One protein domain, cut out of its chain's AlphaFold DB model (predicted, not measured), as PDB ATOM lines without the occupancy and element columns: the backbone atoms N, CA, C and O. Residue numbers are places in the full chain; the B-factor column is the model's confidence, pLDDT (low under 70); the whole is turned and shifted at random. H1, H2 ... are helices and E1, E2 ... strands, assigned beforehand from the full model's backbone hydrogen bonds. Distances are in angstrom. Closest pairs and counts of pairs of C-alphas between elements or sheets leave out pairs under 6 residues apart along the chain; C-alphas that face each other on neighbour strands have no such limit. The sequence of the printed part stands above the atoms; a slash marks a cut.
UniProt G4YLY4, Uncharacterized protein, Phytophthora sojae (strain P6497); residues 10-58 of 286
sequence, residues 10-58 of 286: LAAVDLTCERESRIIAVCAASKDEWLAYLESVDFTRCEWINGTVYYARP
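This is residues 10 to 58 of the 286 residues of an uncharacterized protein of Phytophthora sojae (strain P6497) (UniProt G4YLY4). A small antiparallel sheet of three short strands, in the order E1, E3, E2, has one short helix, H1, loosely over one of its faces and no named helix over the other. Residues 10 to 22, ahead of E1, have no named element and swing far out: Glu 18 in this stretch and Asp 32 in H1 mark the two ends of the longest distance. The printed part has 49 residues, with one named helix and three named strands in the order E1, H1, E2, E3; the class is mixed, helices and strands, with 23 residues, under half, in named elements. The whole is compact, with a radius of gyration of the C-alphas of 11.0 A and spans of 31 by 23 by 15 A.

In the sheet, E3, residues 52 to 56, is the inner strand, and E1, residues 23 to 28, and E2, residues 46 to 49, are the edge strands. E1 and E3 are antiparallel, at 151 degrees between their directions, with N 24 and O 55 at 2.9 A and N 53 and O 27 at 2.8 A, within hydrogen-bond range. E3 and E2 are antiparallel at 142 degrees and form a hairpin; N 47 and O 54 are 2.8 A apart and N 52 and O 49 are 3.1 A apart, within hydrogen-bond range. The sheet's C-alphas lie up to 3.7 A off the best plane through them, only just under 4 A. H1, residues 31 to 38, is on the sheet at a height over the sheet of 9.6 A. It lies over E3 and runs along the strands, at 23 degrees to E3 on the local plane. The closest C-alphas of H1 and E2 are those of Trp 34 and Trp 48, 7.2 A apart; those of H1 and E3 are Trp 34 and Val 53, 7.7 A apart. E1, H1 and E2 form a split strand-helix-strand unit, two strands that run the same way with E3 between them in the sheet, and its crossover is right-handed. In H1 every O i to N i+4 pair is within hydrogen-bond range.

E1 runs 14.3 A from C-alpha 23 at (-54.555, 44.751, 2.827) to C-alpha 28. H1 is 10.4 A long and begins at C-alpha 31, at (-36.556, 48.273, 2.292). E2 is 9.6 A long. E3 is 12.2 A long and ends at C-alpha 56, at (-52.982, 45.214, 7.293).

The two C-alphas farthest apart, those of Glu 18 and Asp 32, are 31.5 A apart. The printed part, residues 10 to 58, has no cut. The links E1 to H1 and E2 to E3 are tight, and H1 to E2 is short, with 7 residues. The mean pLDDT of the printed part is 80.6; residues 16 to 22, 42 to 44 and 57 to 58 are under 70.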
ATOM      1  N   LEU A  10     -50.074  56.733   5.949       88.50
ATOM      2  CA  LEU A  10     -50.807  55.868   6.879       88.50
ATOM      3  C   LEU A  10     -51.976  56.595   7.553       88.50
ATOM      4  O   LEU A  10     -53.064  56.036   7.653       88.50
ATOM      5  N   ALA A  11     -51.775  57.845   7.982       86.88
ATOM      6  CA  ALA A  11     -52.830  58.655   8.590       86.88
ATOM      7  C   ALA A  11     -53.960  59.018   7.608       86.88
ATOM      8  O   ALA A  11     -55.067  59.328   8.042       86.88
ATOM      9  N   ALA A  12     -53.691  58.977   6.299       87.56
ATOM     10  CA  ALA A  12     -54.667  59.256   5.249       87.56
ATOM     11  C   ALA A  12     -55.467  58.016   4.806       87.56
ATOM     12  O   ALA A  12     -56.382  58.142   3.991       87.56
ATOM     13  N   VAL A  13     -55.141  56.820   5.312       84.75
ATOM     14  CA  VAL A  13     -55.858  55.590   4.957       84.75
ATOM     15  C   VAL A  13     -57.289  55.648   5.491       84.75
ATOM     16  O   VAL A  13     -57.523  55.643   6.698       84.75
ATOM     17  N   ASP A  14     -58.261  55.629   4.580       78.75
ATOM     18  CA  ASP A  14     -59.672  55.499   4.936       78.75
ATOM     19  C   ASP A  14     -60.000  54.060   5.368       78.75
ATOM     20  O   ASP A  14     -60.092  53.133   4.556       78.75
ATOM     21  N   LEU A  15     -60.192  53.885   6.676       73.69
ATOM     22  CA  LEU A  15     -60.551  52.610   7.297       73.69
ATOM     23  C   LEU A  15     -62.050  52.300   7.239       73.69
ATOM     24  O   LEU A  15     -62.443  51.185   7.581       73.69
ATOM     25  N   THR A  16     -62.875  53.261   6.821       66.19
ATOM     26  CA  THR A  16     -64.338  53.128   6.784       66.19
ATOM     27  C   THR A  16     -64.843  52.488   5.492       66.19
ATOM     28  O   THR A  16     -65.943  51.943   5.465       66.19
ATOM     29  N   CYS A  17     -64.026  52.482   4.437       60.47
ATOM     30  CA  CYS A  17     -64.348  51.837   3.172       60.47
ATOM     31  C   CYS A  17     -64.355  50.303   3.321       60.47
ATOM     32  O   CYS A  17     -63.307  49.682   3.544       60.47
ATOM     33  N   GLU A  18     -65.526  49.676   3.160       55.84
ATOM     34  CA  GLU A  18     -65.624  48.227   2.978       55.84
ATOM     35  C   GLU A  18     -64.885  47.842   1.692       55.84
ATOM     36  O   GLU A  18     -65.165  48.342   0.605       55.84
ATOM     37  N   ARG A  19     -63.876  46.981   1.831       57.16
ATOM     38  CA  ARG A  19     -63.079  46.478   0.707       57.16
ATOM     39  C   ARG A  19     -62.939  44.979   0.842       57.16
ATOM     40  O   ARG A  19     -62.666  44.504   1.950       57.16
ATOM     41  N   GLU A  20     -63.057  44.294  -0.290       53.75
ATOM     42  CA  GLU A  20     -62.834  42.853  -0.436       53.75
ATOM     43  C   GLU A  20     -61.377  42.479  -0.094       53.75
ATOM     44  O   GLU A  20     -61.136  41.515   0.631       53.75
ATOM     45  N   SER A  21     -60.399  43.310  -0.489       59.59
ATOM     46  CA  SER A  21     -59.000  43.169  -0.054       59.59
ATOM     47  C   SER A  21     -58.793  43.697   1.369       59.59
ATOM     48  O   SER A  21     -59.025  44.875   1.658       59.59
ATOM     49  N   ARG A  22     -58.280  42.836   2.256       69.06
ATOM     50  CA  ARG A  22     -57.942  43.182   3.652       69.06
ATOM     51  C   ARG A  22     -56.573  43.830   3.849       69.06
ATOM     52  O   ARG A  22     -56.260  44.223   4.972       69.06
ATOM     53  N   ILE A  23     -55.771  43.940   2.795       78.31
ATOM     54  CA  ILE A  23     -54.555  44.751   2.827       78.31
ATOM     55  C   ILE A  23     -54.736  45.964   1.920       78.31
ATOM     56  O   ILE A  23     -55.186  45.845   0.775       78.31
ATOM     57  N   ILE A  24     -54.436  47.142   2.458       83.06
ATOM     58  CA  ILE A  24     -54.625  48.424   1.779       83.06
ATOM     59  C   ILE A  24     -53.248  48.929   1.377       83.06
ATOM     60  O   ILE A  24     -52.405  49.145   2.239       83.06
ATOM     61  N   ALA A  25     -53.004  49.095   0.078       88.88
ATOM     62  CA  ALA A  25     -51.773  49.724  -0.384       88.88
ATOM     63  C   ALA A  25     -51.720  51.172   0.125       88.88
ATOM     64  O   ALA A  25     -52.687  51.913  -0.048       88.88
ATOM     65  N   VAL A  26     -50.606  51.543   0.758       90.56
ATOM     66  CA  VAL A  26     -50.409  52.862   1.373       90.56
ATOM     67  C   VAL A  26     -49.496  53.702   0.495       90.56
ATOM     68  O   VAL A  26     -49.923  54.685  -0.094       90.56
ATOM     69  N   CYS A  27     -48.230  53.301   0.371       93.12
ATOM     70  CA  CYS A  27     -47.251  54.032  -0.423       93.12
ATOM     71  C   CYS A  27     -46.087  53.137  -0.847       93.12
ATOM     72  O   CYS A  27     -45.862  52.065  -0.281       93.12
ATOM     73  N   ALA A  28     -45.320  53.595  -1.835       95.06
ATOM     74  CA  ALA A  28     -44.041  52.986  -2.160       95.06
ATOM     75  C   ALA A  28     -42.989  53.339  -1.092       95.06
ATOM     76  O   ALA A  28     -42.898  54.486  -0.633       95.06
ATOM     77  N   ALA A  29     -42.177  52.354  -0.721       93.19
ATOM     78  CA  ALA A  29     -41.024  52.539   0.148       93.19
ATOM     79  C   ALA A  29     -39.932  51.527  -0.201       93.19
ATOM     80  O   ALA A  29     -40.228  50.352  -0.447       93.19
ATOM     81  N   SER A  30     -38.669  51.951  -0.192       91.75
ATOM     82  CA  SER A  30     -37.557  50.996  -0.225       91.75
ATOM     83  C   SER A  30     -37.512  50.174   1.070       91.75
ATOM     84  O   SER A  30     -38.134  50.540   2.071       91.75
ATOM     85  N   LYS A  31     -36.764  49.062   1.070       87.75
ATOM     86  CA  LYS A  31     -36.556  48.273   2.292       87.75
ATOM     87  C   LYS A  31     -35.903  49.125   3.385       87.75
ATOM     88  O   LYS A  31     -36.374  49.101   4.511       87.75
ATOM     89  N   ASP A  32     -34.907  49.941   3.045       89.56
ATOM     90  CA  ASP A  32     -34.228  50.819   4.008       89.56
ATOM     91  C   ASP A  32     -35.169  51.881   4.592       89.56
ATOM     92  O   ASP A  32     -35.151  52.144   5.792       89.56
ATOM     93  N   GLU A  33     -36.036  52.473   3.761       92.12
ATOM     94  CA  GLU A  33     -37.056  53.416   4.232       92.12
ATOM     95  C   GLU A  33     -38.052  52.741   5.186       92.12
ATOM     96  O   GLU A  33     -38.470  53.348   6.172       92.12
ATOM     97  N   TRP A  34     -38.419  51.490   4.897       90.06
ATOM     98  CA  TRP A  34     -39.292  50.678   5.737       90.06
ATOM     99  C   TRP A  34     -38.628  50.276   7.064       90.06
ATOM    100  O   TRP A  34     -39.256  50.391   8.113       90.06
ATOM    101  N   LEU A  35     -37.352  49.886   7.050       87.31
ATOM    102  CA  LEU A  35     -36.592  49.573   8.264       87.31
ATOM    103  C   LEU A  35     -36.450  50.797   9.174       87.31
ATOM    104  O   LEU A  35     -36.733  50.707  10.364       87.31
ATOM    105  N   ALA A  36     -36.123  51.958   8.603       88.94
ATOM    106  CA  ALA A  36     -36.074  53.212   9.352       88.94
ATOM    107  C   ALA A  36     -37.443  53.590   9.949       88.94
ATOM    108  O   ALA A  36     -37.515  54.218  11.004       88.94
ATOM    109  N   TYR A  37     -38.541  53.222   9.280       89.06
ATOM    110  CA  TYR A  37     -39.880  53.365   9.841       89.06
ATOM    111  C   TYR A  37     -40.114  52.398  11.011       89.06
ATOM    112  O   TYR A  37     -40.582  52.853  12.053       89.06
ATOM    113  N   LEU A  38     -39.744  51.118  10.888       85.06
ATOM    114  CA  LEU A  38     -39.871  50.130  11.968       85.06
ATOM    115  C   LEU A  38     -39.079  50.515  13.225       85.06
ATOM    116  O   LEU A  38     -39.576  50.334  14.326       85.06
ATOM    117  N   GLU A  39     -37.891  51.101  13.074       85.00
ATOM    118  CA  GLU A  39     -37.100  51.617  14.203       85.00
ATOM    119  C   GLU A  39     -37.769  52.802  14.921       85.00
ATOM    120  O   GLU A  39     -37.435  53.108  16.064       85.00
ATOM    121  N   SER A  40     -38.705  53.484  14.257       83.50
ATOM    122  CA  SER A  40     -39.396  54.659  14.795       83.50
ATOM    123  C   SER A  40     -40.719  54.348  15.499       83.50
ATOM    124  O   SER A  40     -41.337  55.263  16.045       83.50
ATOM    125  N   VAL A  41     -41.178  53.093  15.469       80.50
ATOM    126  CA  VAL A  41     -42.482  52.686  16.008       80.50
ATOM    127  C   VAL A  41     -42.349  51.464  16.909       80.50
ATOM    128  O   VAL A  41     -41.674  50.499  16.573       80.50
ATOM    129  N   ASP A  42     -43.059  51.467  18.037       65.94
ATOM    130  CA  ASP A  42     -43.056  50.326  18.965       65.94
ATOM    131  C   ASP A  42     -43.893  49.142  18.451       65.94
ATOM    132  O   ASP A  42     -43.724  48.000  18.880       65.94
ATOM    133  N   PHE A  43     -44.835  49.414  17.546       61.66
ATOM    134  CA  PHE A  43     -45.730  48.426  16.959       61.66
ATOM    135  C   PHE A  43     -46.307  48.958  15.645       61.66
ATOM    136  O   PHE A  43     -46.734  50.113  15.571       61.66
ATOM    137  N   THR A  44     -46.371  48.117  14.614       69.75
ATOM    138  CA  THR A  44     -47.039  48.457  13.355       69.75
ATOM    139  C   THR A  44     -47.858  47.282  12.854       69.75
ATOM    140  O   THR A  44     -47.433  46.141  12.991       69.75
ATOM    141  N   ARG A  45     -49.019  47.583  12.258       74.94
ATOM    142  CA  ARG A  45     -49.836  46.617  11.505       74.94
ATOM    143  C   ARG A  45     -49.656  46.767  10.009       74.94
ATOM    144  O   ARG A  45     -50.617  46.897   9.248       74.94
ATOM    145  N   CYS A  46     -48.410  46.936   9.607       84.31
ATOM    146  CA  CYS A  46     -48.076  47.196   8.227       84.31
ATOM    147  C   CYS A  46     -47.152  46.101   7.720       84.31
ATOM    148  O   CYS A  46     -46.239  45.659   8.412       84.31
ATOM    149  N   GLU A  47     -47.399  45.700   6.484       87.06
ATOM    150  CA  GLU A  47     -46.589  44.735   5.764       87.06
ATOM    151  C   GLU A  47     -45.801  45.484   4.686       87.06
ATOM    152  O   GLU A  47     -46.344  46.351   3.996       87.06
ATOM    153  N   TRP A  48     -44.530  45.140   4.495       88.75
ATOM    154  CA  TRP A  48     -43.763  45.615   3.343       88.75
ATOM    155  C   TRP A  48     -43.662  44.500   2.318       88.75
ATOM    156  O   TRP A  48     -43.076  43.454   2.586       88.75
ATOM    157  N   ILE A  49     -44.232  44.714   1.132       88.12
ATOM    158  CA  ILE A  49     -44.304  43.695   0.084       88.12
ATOM    159  C   ILE A  49     -43.847  44.311  -1.233       88.12
ATOM    160  O   ILE A  49     -44.534  45.162  -1.802       88.12
ATOM    161  N   ASN A  50     -42.696  43.850  -1.727       86.19
ATOM    162  CA  ASN A  50     -42.131  44.216  -3.030       86.19
ATOM    163  C   ASN A  50     -42.120  45.737  -3.280       86.19
ATOM    164  O   ASN A  50     -42.624  46.216  -4.294       86.19
ATOM    165  N   GLY A  51     -41.576  46.505  -2.331       89.94
ATOM    166  CA  GLY A  51     -41.419  47.958  -2.464       89.94
ATOM    167  C   GLY A  51     -42.662  48.783  -2.130       89.94
ATOM    168  O   GLY A  51     -42.669  49.991  -2.353       89.94
ATOM    169  N   THR A  52     -43.723  48.162  -1.615       92.00
ATOM    170  CA  THR A  52     -44.950  48.856  -1.204       92.00
ATOM    171  C   THR A  52     -45.271  48.538   0.250       92.00
ATOM    172  O   THR A  52     -45.261  47.375   0.649       92.00
ATOM    173  N   VAL A  53     -45.582  49.575   1.025       90.88
ATOM    174  CA  VAL A  53     -46.150  49.455   2.367       90.88
ATOM    175  C   VAL A  53     -47.645  49.218   2.226       90.88
ATOM    176  O   VAL A  53     -48.352  49.981   1.560       90.88
ATOM    177  N   TYR A  54     -48.123  48.162   2.864       88.69
ATOM    178  CA  TYR A  54     -49.529  47.837   2.990       88.69
ATOM    179  C   TYR A  54     -49.941  47.990   4.440       88.69
ATOM    180  O   TYR A  54     -49.251  47.524   5.338       88.69
ATOM    181  N   TYR A  55     -51.096  48.592   4.661       84.88
ATOM    182  CA  TYR A  55     -51.757  48.556   5.946       84.88
ATOM    183  C   TYR A  55     -52.561  47.257   6.029       84.88
ATOM    184  O   TYR A  55     -53.506  47.052   5.252       84.88
ATOM    185  N   ALA A  56     -52.173  46.364   6.935       76.69
ATOM    186  CA  ALA A  56     -52.982  45.214   7.293       76.69
ATOM    187  C   ALA A  56     -54.134  45.740   8.152       76.69
ATOM    188  O   ALA A  56     -53.933  46.182   9.285       76.69
ATOM    189  N   ARG A  57     -55.346  45.772   7.575       66.50
ATOM    190  CA  ARG A  57     -56.526  46.332   8.248       66.50
ATOM    191  C   ARG A  57     -56.627  45.723   9.652       66.50
ATOM    192  O   ARG A  57     -56.586  44.496   9.751       66.50
ATOM    193  N   PRO A  58     -56.788  46.537  10.713       59.09
ATOM    194  CA  PRO A  58     -56.847  46.042  12.062       59.09
ATOM    195  C   PRO A  58     -58.035  45.089  12.140       59.09
ATOM    196  O   PRO A  58     -59.154  45.488  11.794       59.09
TER     197      PRO A  58